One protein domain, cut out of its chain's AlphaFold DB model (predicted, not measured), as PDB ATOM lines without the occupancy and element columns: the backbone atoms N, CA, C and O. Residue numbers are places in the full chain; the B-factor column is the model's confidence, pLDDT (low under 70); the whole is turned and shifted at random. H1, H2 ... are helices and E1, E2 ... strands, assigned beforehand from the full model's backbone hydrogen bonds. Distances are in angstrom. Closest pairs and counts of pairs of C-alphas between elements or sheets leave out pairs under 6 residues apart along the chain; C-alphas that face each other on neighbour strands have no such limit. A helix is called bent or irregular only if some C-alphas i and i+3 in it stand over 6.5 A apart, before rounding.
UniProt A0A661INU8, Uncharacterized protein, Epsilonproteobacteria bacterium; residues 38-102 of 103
ATOM      1  N   LEU A  38       4.552  -0.378 -48.755       95.56
ATOM      2  CA  LEU A  38       3.860   0.459 -47.791       95.56
ATOM      3  C   LEU A  38       2.452  -0.060 -47.495       95.56
ATOM      4  O   LEU A  38       1.788  -0.679 -48.327       95.56
ATOM      5  N   VAL A  39       1.979   0.243 -46.293       95.81
ATOM      6  CA  VAL A  39       0.572   0.157 -45.901       95.81
ATOM      7  C   VAL A  39       0.121   1.506 -45.371       95.81
ATOM      8  O   VAL A  39       0.916   2.266 -44.825       95.81
ATOM      9  N   VAL A  40      -1.157   1.821 -45.542       96.38
ATOM     10  CA  VAL A  40      -1.745   3.057 -45.023       96.38
ATOM     11  C   VAL A  40      -2.554   2.720 -43.785       96.38
ATOM     12  O   VAL A  40      -3.388   1.816 -43.815       96.38
ATOM     13  N   ILE A  41      -2.316   3.458 -42.706       95.56
ATOM     14  CA  ILE A  41      -3.070   3.327 -41.461       95.56
ATOM     15  C   ILE A  41      -3.698   4.661 -41.069       95.56
ATOM     16  O   ILE A  41      -3.192   5.732 -41.411       95.56
ATOM     17  N   ASN A  42      -4.789   4.582 -40.307       96.88
ATOM     18  CA  ASN A  42      -5.415   5.754 -39.714       96.88
ATOM     19  C   ASN A  42      -4.701   6.115 -38.407       96.88
ATOM     20  O   ASN A  42      -4.709   5.329 -37.459       96.88
ATOM     21  N   VAL A  43      -4.116   7.308 -38.345       96.12
ATOM     22  CA  VAL A  43      -3.427   7.844 -37.167       96.12
ATOM     23  C   VAL A  43      -4.151   9.108 -36.709       96.12
ATOM     24  O   VAL A  43      -4.180  10.082 -37.456       96.12
ATOM     25  N   PRO A  44      -4.745   9.135 -35.504       95.56
ATOM     26  CA  PRO A  44      -5.403  10.335 -35.005       95.56
ATOM     27  C   PRO A  44      -4.389  11.426 -34.641       95.56
ATOM     28  O   PRO A  44      -3.252  11.148 -34.251       95.56
ATOM     29  N   ASP A  45      -4.838  12.678 -34.666       93.69
ATOM     30  CA  ASP A  45      -3.987  13.851 -34.424       93.69
ATOM     31  C   ASP A  45      -3.424  13.943 -32.992       93.69
ATOM     32  O   ASP A  45      -2.507  14.713 -32.716       93.69
ATOM     33  N   THR A  46      -3.889  13.090 -32.074       95.50
ATOM     34  CA  THR A  46      -3.285  12.898 -30.744       95.50
ATOM     35  C   THR A  46      -1.827  12.426 -30.804       95.50
ATOM     36  O   THR A  46      -1.116  12.524 -29.806       95.50
ATOM     37  N   TYR A  47      -1.380  11.909 -31.954       94.25
ATOM     38  CA  TYR A  47       0.003  11.499 -32.219       94.25
ATOM     39  C   TYR A  47       0.866  12.591 -32.865       94.25
ATOM     40  O   TYR A  47       2.000  12.325 -33.262       94.25
ATOM     41  N   LYS A  48       0.361  13.823 -32.974       96.12
ATOM     42  CA  LYS A  48       1.120  14.971 -33.476       96.12
ATOM     43  C   LYS A  48       2.470  15.106 -32.762       96.12
ATOM     44  O   LYS A  48       2.529  15.102 -31.533       96.12
ATOM     45  N   TYR A  49       3.546  15.225 -33.542       95.38
ATOM     46  CA  TYR A  49       4.940  15.282 -33.072       95.38
ATOM     47  C   TYR A  49       5.379  14.073 -32.232       95.38
ATOM     48  O   TYR A  49       6.304  14.181 -31.423       95.38
ATOM     49  N   ARG A  50       4.667  12.947 -32.362       95.44
ATOM     50  CA  ARG A  50       4.899  11.708 -31.611       95.44
ATOM     51  C   ARG A  50       4.933  10.460 -32.517       95.44
ATOM     52  O   ARG A  50       4.244   9.475 -32.213       95.44
ATOM     53  N   PRO A  51       5.670  10.459 -33.648       94.94
ATOM     54  CA  PRO A  51       5.749   9.287 -34.524       94.94
ATOM     55  C   PRO A  51       6.363   8.065 -33.822       94.94
ATOM     56  O   PRO A  51       6.039   6.937 -34.175       94.94
ATOM     57  N   GLU A  52       7.173   8.248 -32.779       94.81
ATOM     58  CA  GLU A  52       7.710   7.169 -31.943       94.81
ATOM     59  C   GLU A  52       6.624   6.353 -31.243       94.81
ATOM     60  O   GLU A  52       6.739   5.131 -31.137       94.81
ATOM     61  N   ARG A  53       5.512   6.981 -30.847       95.62
ATOM     62  CA  ARG A  53       4.384   6.253 -30.252       95.62
ATOM     63  C   ARG A  53       3.636   5.422 -31.292       95.62
ATOM     64  O   ARG A  53       3.195   4.319 -30.977       95.62
ATOM     65  N   VAL A  54       3.541   5.919 -32.527       95.56
ATOM     66  CA  VAL A  54       2.988   5.160 -33.660       95.56
ATOM     67  C   VAL A  54       3.905   3.983 -33.996       95.56
ATOM     68  O   VAL A  54       3.430   2.861 -34.161       95.56
ATOM     69  N   ALA A  55       5.223   4.204 -34.003       93.69
ATOM     70  CA  ALA A  55       6.222   3.162 -34.225       93.69
ATOM     71  C   ALA A  55       6.160   2.067 -33.157       93.69
ATOM     72  O   ALA A  55       6.153   0.889 -33.492       93.69
ATOM     73  N   LYS A  56       6.020   2.433 -31.878       93.62
ATOM     74  CA  LYS A  56       5.813   1.467 -30.795       93.62
ATOM     75  C   LYS A  56       4.575   0.608 -31.015       93.62
ATOM     76  O   LYS A  56       4.627  -0.597 -30.809       93.62
ATOM     77  N   GLN A  57       3.465   1.227 -31.412       92.94
ATOM     78  CA  GLN A  57       2.204   0.519 -31.605       92.94
ATOM     79  C   GLN A  57       2.259  -0.431 -32.807       92.94
ATOM     80  O   GLN A  57       1.689  -1.515 -32.749       92.94
ATOM     81  N   PHE A  58       2.921  -0.021 -33.889       92.00
ATOM     82  CA  PHE A  58       2.904  -0.756 -35.149       92.00
ATOM     83  C   PHE A  58       4.083  -1.733 -35.297       92.00
ATOM     84  O   PHE A  58       3.890  -2.858 -35.741       92.00
ATOM     85  N   TYR A  59       5.288  -1.334 -34.887       90.19
ATOM     86  CA  TYR A  59       6.514  -2.135 -34.991       90.19
ATOM     87  C   TYR A  59       6.968  -2.749 -33.658       90.19
ATOM     88  O   TYR A  59       7.965  -3.463 -33.618       90.19
ATOM     89  N   GLY A  60       6.306  -2.433 -32.542       90.00
ATOM     90  CA  GLY A  60       6.706  -2.891 -31.208       90.00
ATOM     91  C   GLY A  60       7.877  -2.119 -30.587       90.00
ATOM     92  O   GLY A  60       8.175  -2.326 -29.412       90.00
ATOM     93  N   HIS A  61       8.521  -1.205 -31.325       89.19
ATOM     94  CA  HIS A  61       9.678  -0.456 -30.837       89.19
ATOM     95  C   HIS A  61       9.675   1.009 -31.300       89.19
ATOM     96  O   HIS A  61       9.475   1.314 -32.476       89.19
ATOM     97  N   GLU A  62       9.930   1.927 -30.366       90.94
ATOM     98  CA  GLU A  62       9.894   3.381 -30.596       90.94
ATOM     99  C   GLU A  62      10.977   3.841 -31.584       90.94
ATOM    100  O   GLU A  62      10.732   4.730 -32.395       90.94
ATOM    101  N   SER A  63      12.147   3.188 -31.589       88.44
ATOM    102  CA  SER A  63      13.284   3.559 -32.451       88.44
ATOM    103  C   SER A  63      13.035   3.386 -33.951       88.44
ATOM    104  O   SER A  63      13.867   3.810 -34.745       88.44
ATOM    105  N   PHE A  64      11.926   2.764 -34.358       90.38
ATOM    106  CA  PHE A  64      11.555   2.607 -35.765       90.38
ATOM    107  C   PHE A  64      10.761   3.792 -36.329       90.38
ATOM    108  O   PHE A  64      10.406   3.787 -37.508       90.38
ATOM    109  N   TYR A  65      10.533   4.848 -35.543       92.38
ATOM    110  CA  TYR A  65       9.920   6.086 -36.038       92.38
ATOM    111  C   TYR A  65      10.590   6.692 -37.286       92.38
ATOM    112  O   TYR A  65       9.851   7.239 -38.109       92.38
ATOM    113  N   PRO A  66      11.918   6.572 -37.516       91.56
ATOM    114  CA  PRO A  66      12.542   7.096 -38.728       91.56
ATOM    115  C   PRO A  66      11.978   6.475 -40.009       91.56
ATOM    116  O   PRO A  66      11.880   7.159 -41.022       91.56
ATOM    117  N   LEU A  67      11.534   5.213 -39.964       91.81
ATOM    118  CA  LEU A  67      10.896   4.546 -41.105       91.81
ATOM    119  C   LEU A  67       9.547   5.182 -41.455       91.81
ATOM    120  O   LEU A  67       9.193   5.272 -42.628       91.81
ATOM    121  N   ILE A  68       8.807   5.657 -40.449       94.06
ATOM    122  CA  ILE A  68       7.546   6.385 -40.647       94.06
ATOM    123  C   ILE A  68       7.830   7.723 -41.322       94.06
ATOM    124  O   ILE A  68       7.160   8.080 -42.290       94.06
ATOM    125  N   LEU A  69       8.837   8.451 -40.838       93.62
ATOM    126  CA  LEU A  69       9.227   9.730 -41.427       93.62
ATOM    127  C   LEU A  69       9.657   9.551 -42.890       93.62
ATOM    128  O   LEU A  69       9.117  10.208 -43.780       93.62
ATOM    129  N   ALA A  70      10.522   8.570 -43.149       91.44
ATOM    130  CA  ALA A  70      10.991   8.200 -44.481       91.44
ATOM    131  C   ALA A  70       9.846   7.822 -45.438       91.44
ATOM    132  O   ALA A  70       9.784   8.314 -46.568       91.44
ATOM    133  N   ALA A  71       8.896   6.993 -44.988       93.25
ATOM    134  CA  ALA A  71       7.754   6.554 -45.792       93.25
ATOM    135  C   ALA A  71       6.806   7.700 -46.194       93.25
ATOM    136  O   ALA A  71       6.129   7.611 -47.222       93.25
ATOM    137  N   ASN A  72       6.755   8.775 -45.402       93.50
ATOM    138  CA  ASN A  72       5.889   9.934 -45.640       93.50
ATOM    139  C   ASN A  72       6.647  11.159 -46.171       93.50
ATOM    140  O   ASN A  72       6.032  12.209 -46.341       93.50
ATOM    141  N   ASN A  73       7.945  11.023 -46.469       90.56
ATOM    142  CA  ASN A  73       8.814  12.117 -46.909       90.56
ATOM    143  C   ASN A  73       8.813  13.305 -45.927       90.56
ATOM    144  O   ASN A  73       8.682  14.462 -46.324       90.56
ATOM    145  N   ILE A  74       8.906  12.988 -44.636       90.38
ATOM    146  CA  ILE A  74       8.941  13.948 -43.537       90.38
ATOM    147  C   ILE A  74      10.390  14.082 -43.065       90.38
ATOM    148  O   ILE A  74      11.027  13.075 -42.754       90.38
ATOM    149  N   GLY A  75      10.907  15.311 -43.003       84.50
ATOM    150  CA  GLY A  75      12.289  15.573 -42.602       84.50
ATOM    151  C   GLY A  75      12.451  15.678 -41.088       84.50
ATOM    152  O   GLY A  75      13.491  15.305 -40.550       84.50
ATOM    153  N   THR A  76      11.417  16.149 -40.382       85.12
ATOM    154  CA  THR A  76      11.504  16.421 -38.940       85.12
ATOM    155  C   THR A  76      10.311  15.883 -38.147       85.12
ATOM    156  O   THR A  76       9.193  15.757 -38.645       85.12
ATOM    157  N   LEU A  77      10.506  15.641 -36.846       88.81
ATOM    158  CA  LEU A  77       9.410  15.271 -35.937       88.81
ATOM    159  C   LEU A  77       8.301  16.336 -35.887       88.81
ATOM    160  O   LEU A  77       7.131  15.995 -35.714       88.81
ATOM    161  N   PHE A  78       8.650  17.615 -36.062       90.44
ATOM    162  CA  PHE A  78       7.710  18.742 -36.031       90.44
ATOM    163  C   PHE A  78       6.838  18.849 -37.284       90.44
ATOM    164  O   PHE A  78       5.878  19.612 -37.311       90.44
ATOM    165  N   GLU A  79       7.141  18.080 -38.320       91.88
ATOM    166  CA  GLU A  79       6.324  17.983 -39.528       91.88
ATOM    167  C   GLU A  79       5.356  16.789 -39.460       91.88
ATOM    168  O   GLU A  79       4.423  16.694 -40.259       91.88
ATOM    169  N   PHE A  80       5.514  15.902 -38.467       95.56
ATOM    170  CA  PHE A  80       4.593  14.793 -38.238       95.56
ATOM    171  C   PHE A  80       3.283  15.282 -37.602       95.56
ATOM    172  O   PHE A  80       3.116  15.313 -36.379       95.56
ATOM    173  N   VAL A  81       2.342  15.670 -38.460       96.69
ATOM    174  CA  VAL A  81       0.993  16.114 -38.093       96.69
ATOM    175  C   VAL A  81      -0.022  15.288 -38.893       96.69
ATOM    176  O   VAL A  81      -0.227  15.585 -40.069       96.69
ATOM    177  N   PRO A  82      -0.633  14.237 -38.312       96.12
ATOM    178  CA  PRO A  82      -1.512  13.325 -39.046       96.12
ATOM    179  C   PRO A  82      -2.641  13.996 -39.834       96.12
ATOM    180  O   PRO A  82      -2.912  13.600 -40.968       96.12
ATOM    181  N   SER A  83      -3.248  15.055 -39.300       96.50
ATOM    182  CA  SER A  83      -4.317  15.807 -39.962       96.50
ATOM    183  C   SER A  83      -3.890  16.452 -41.281       96.50
ATOM    184  O   SER A  83      -4.710  16.531 -42.196       96.50
ATOM    185  N   ASN A  84      -2.608  16.799 -41.452       95.38
ATOM    186  CA  ASN A  84      -2.075  17.284 -42.734       95.38
ATOM    187  C   ASN A  84      -2.105  16.204 -43.831       95.38
ATOM    188  O   ASN A  84      -2.034  16.523 -45.016       95.38
ATOM    189  N   PHE A  85      -2.233  14.935 -43.441       92.50
ATOM    190  CA  PHE A  85      -2.310  13.770 -44.320       92.50
ATOM    191  C   PHE A  85      -3.702  13.124 -44.293       92.50
ATOM    192  O   PHE A  85      -3.833  11.931 -44.552       92.50
ATOM    193  N   ASN A  86      -4.758  13.866 -43.935       96.44
ATOM    194  CA  ASN A  86      -6.108  13.318 -43.725       96.44
ATOM    195  C   ASN A  86      -6.136  12.150 -42.719       96.44
ATOM    196  O   ASN A  86      -6.945  11.231 -42.848       96.44
ATOM    197  N   ASN A  87      -5.233  12.167 -41.733       95.31
ATOM    198  CA  ASN A  87      -4.990  11.087 -40.773       95.31
ATOM    199  C   ASN A  87      -4.530   9.763 -41.408       95.31
ATOM    200  O   ASN A  87      -4.527   8.741 -40.728       95.31
ATOM    201  N   GLN A  88      -4.124   9.757 -42.678       97.12
ATOM    202  CA  GLN A  88      -3.651   8.579 -43.399       97.12
ATOM    203  C   GLN A  88      -2.129   8.607 -43.511       97.12
ATOM    204  O   GLN A  88      -1.558   9.316 -44.337       97.12
ATOM    205  N   ILE A  89      -1.467   7.812 -42.676       97.31
ATOM    206  CA  ILE A  89      -0.006   7.745 -42.605       97.31
ATOM    207  C   ILE A  89       0.479   6.462 -43.268       97.31
ATOM    208  O   ILE A  89      -0.054   5.376 -43.020       97.31
ATOM    209  N   LYS A  90       1.507   6.586 -44.110       96.94
ATOM    210  CA  LYS A  90       2.187   5.450 -44.733       96.94
ATOM    211  C   LYS A  90       3.151   4.817 -43.736       96.94
ATOM    212  O   LYS A  90       3.953   5.507 -43.114       96.94
ATOM    213  N   MET A  91       3.090   3.505 -43.614       94.69
ATOM    214  CA  MET A  91       3.962   2.693 -42.774       94.69
ATOM    215  C   MET A  91       4.655   1.673 -43.658       94.69
ATOM    216  O   MET A  91       4.059   1.170 -44.610       94.69
ATOM    217  N   LEU A  92       5.903   1.360 -43.343       94.12
ATOM    218  CA  LEU A  92       6.622   0.300 -44.023       94.12
ATOM    219  C   LEU A  92       6.097  -1.050 -43.529       94.12
ATOM    220  O   LEU A  92       5.865  -1.229 -42.337       94.12
ATOM    221  N   LYS A  93       5.890  -2.005 -44.431       92.69
ATOM    222  CA  LYS A  93       5.500  -3.363 -44.045       92.69
ATOM    223  C   LYS A  93       6.614  -4.052 -43.252       92.69
ATOM    224  O   LYS A  93       7.791  -3.870 -43.562       92.69
ATOM    225  N   SER A  94       6.249  -4.856 -42.256       85.88
ATOM    226  CA  SER A  94       7.211  -5.500 -41.352       85.88
ATOM    227  C   SER A  94       8.216  -6.391 -42.092       85.88
ATOM    228  O   SER A  94       9.405  -6.328 -41.803       85.88
ATOM    229  N   GLU A  95       7.780  -7.126 -43.118       86.31
ATOM    230  CA  GLU A  95       8.635  -7.984 -43.953       86.31
ATOM    231  C   GLU A  95       9.693  -7.216 -44.769       86.31
ATOM    232  O   GLU A  95      10.662  -7.796 -45.260       86.31
ATOM    233  N   ILE A  96       9.519  -5.903 -44.934       89.88
ATOM    234  CA  ILE A  96      10.487  -5.042 -45.619       89.88
ATOM    235  C   ILE A  96      11.535  -4.513 -44.632       89.88
ATOM    236  O   ILE A  96      12.661  -4.217 -45.030       89.88
ATOM    237  N   ILE A  97      11.207  -4.427 -43.339       84.38
ATOM    238  CA  ILE A  97      12.129  -3.949 -42.298       84.38
ATOM    239  C   ILE A  97      13.325  -4.891 -42.166       84.38
ATOM    240  O   ILE A  97      14.460  -4.419 -42.146       84.38
ATOM    241  N   GLU A  98      13.088  -6.203 -42.166       81.62
ATOM    242  CA  GLU A  98      14.139  -7.234 -42.147       81.62
ATOM    243  C   GLU A  98      15.121  -7.039 -43.319       81.62
ATOM    244  O   GLU A  98      16.336  -6.948 -43.140       81.62
ATOM    245  N   GLN A  99      14.584  -6.802 -44.521       81.75
ATOM    246  CA  GLN A  99      15.374  -6.570 -45.736       81.75
ATOM    247  C   GLN A  99      16.171  -5.260 -45.705       81.75
ATOM    248  O   GLN A  99      17.194  -5.136 -46.382       81.75
ATOM    249  N   ILE A 100      15.717  -4.246 -44.962       79.75
ATOM    250  CA  ILE A 100      16.440  -2.976 -44.811       79.75
ATOM    251  C   ILE A 100      17.580  -3.129 -43.819       79.75
ATOM    252  O   ILE A 100      18.692  -2.687 -44.116       79.75
ATOM    253  N   LEU A 101      17.295  -3.759 -42.684       73.56
ATOM    254  CA  LEU A 101      18.205  -3.881 -41.553       73.56
ATOM    255  C   LEU A 101      19.256  -4.985 -41.728       73.56
ATOM    256  O   LEU A 101      20.202  -5.021 -40.947       73.56
ATOM    257  N   ASN A 102      19.138  -5.814 -42.774       67.88
ATOM    258  CA  ASN A 102      20.031  -6.947 -43.042       67.88
ATOM    259  C   ASN A 102      20.156  -7.889 -41.822       67.88
ATOM    260  O   ASN A 102      21.250  -8.380 -41.532       67.88
TER     261      ASN A 102
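Overview. This is residues 38 to 102 of the 103 residues of an uncharacterized protein of Epsilonproteobacteria bacterium (UniProt A0A661INU8). A short ribbon of two antiparallel strands, E1 and E2, has two helices, H1 and H2, on its E2 side; H2 packs on E2, and H1 meets H2 in a corner at nearly a right angle. Two more helices mark the ends of the longest axis: the very short H3 at the end where E2 begins, and H4 running on past the end of E2. The printed part has 65 residues with four named helices and two named strands, in the order E1, H1, H2, H3, E2, H4, and its class is mixed, helices and strands. It is compact, with a radius of gyration of the C-alphas of 10.9 A, but elongated in outline, spanning 33 by 21 by 19 A.

Arrangement. Strands E1, residues 38 to 42, and E2, residues 88 to 92, are antiparallel neighbours at 143 degrees. Across the pair, N 39 and O 91 are within hydrogen-bond range at 2.8 A, as are N 89 and O 41 at 3.0 A. Helix H2, residues 62 to 71, comes closest to E2 at the C-alphas of Ile 68 and Met 91, 5.6 A apart. Helix H1, residues 51 to 59, touches H2; their closest C-alphas, those of Lys 56 and Glu 62, are 4.5 A apart, and their lines are about perpendicular at 81 degrees. H1 and E2 are near each other. Helix H4, residues 94 to 101, is close to H1 but not clearly touching it, the closest C-alphas being those of Tyr 59 and Ser 94 at 7.2 A. Helix H3, residues 82 to 85, comes closest to E2 at the C-alphas of Pro 82 and Gln 88, 6.8 A apart; H3 and H4 are apart. Every O i to N i+4 pair is within hydrogen-bond range in H1, but 3 of 6 are in H2 and 2 of 4 in H4, while H3 is too short for such a pair.

Along the chain. E1, residues 38 to 42, begins at C-alpha 38 (3.860, 0.459, -47.791) and is 13.4 A long; E2, residues 88 to 92, is 13.2 A long. H2, residues 62 to 71, is 15.7 A long and irregular: C-alphas 63 and 66 are 7.2 A apart. H1, residues 51 to 59, is 11.5 A long, and H3 spans residues 82 to 85. H4, residues 94 to 101, is 11.1 A long and ends at C-alpha 101 (18.205, -3.881, -41.553).

Size, cuts and confidence. The two C-alphas farthest apart, those of Ser 83 and Asn 102, are 33.5 A apart. The printed part has no cut. No link is long; those from E1 to H1 and from H2 to H3 are short. The mean pLDDT of the printed part is 91.8, and residue 102 is under 70.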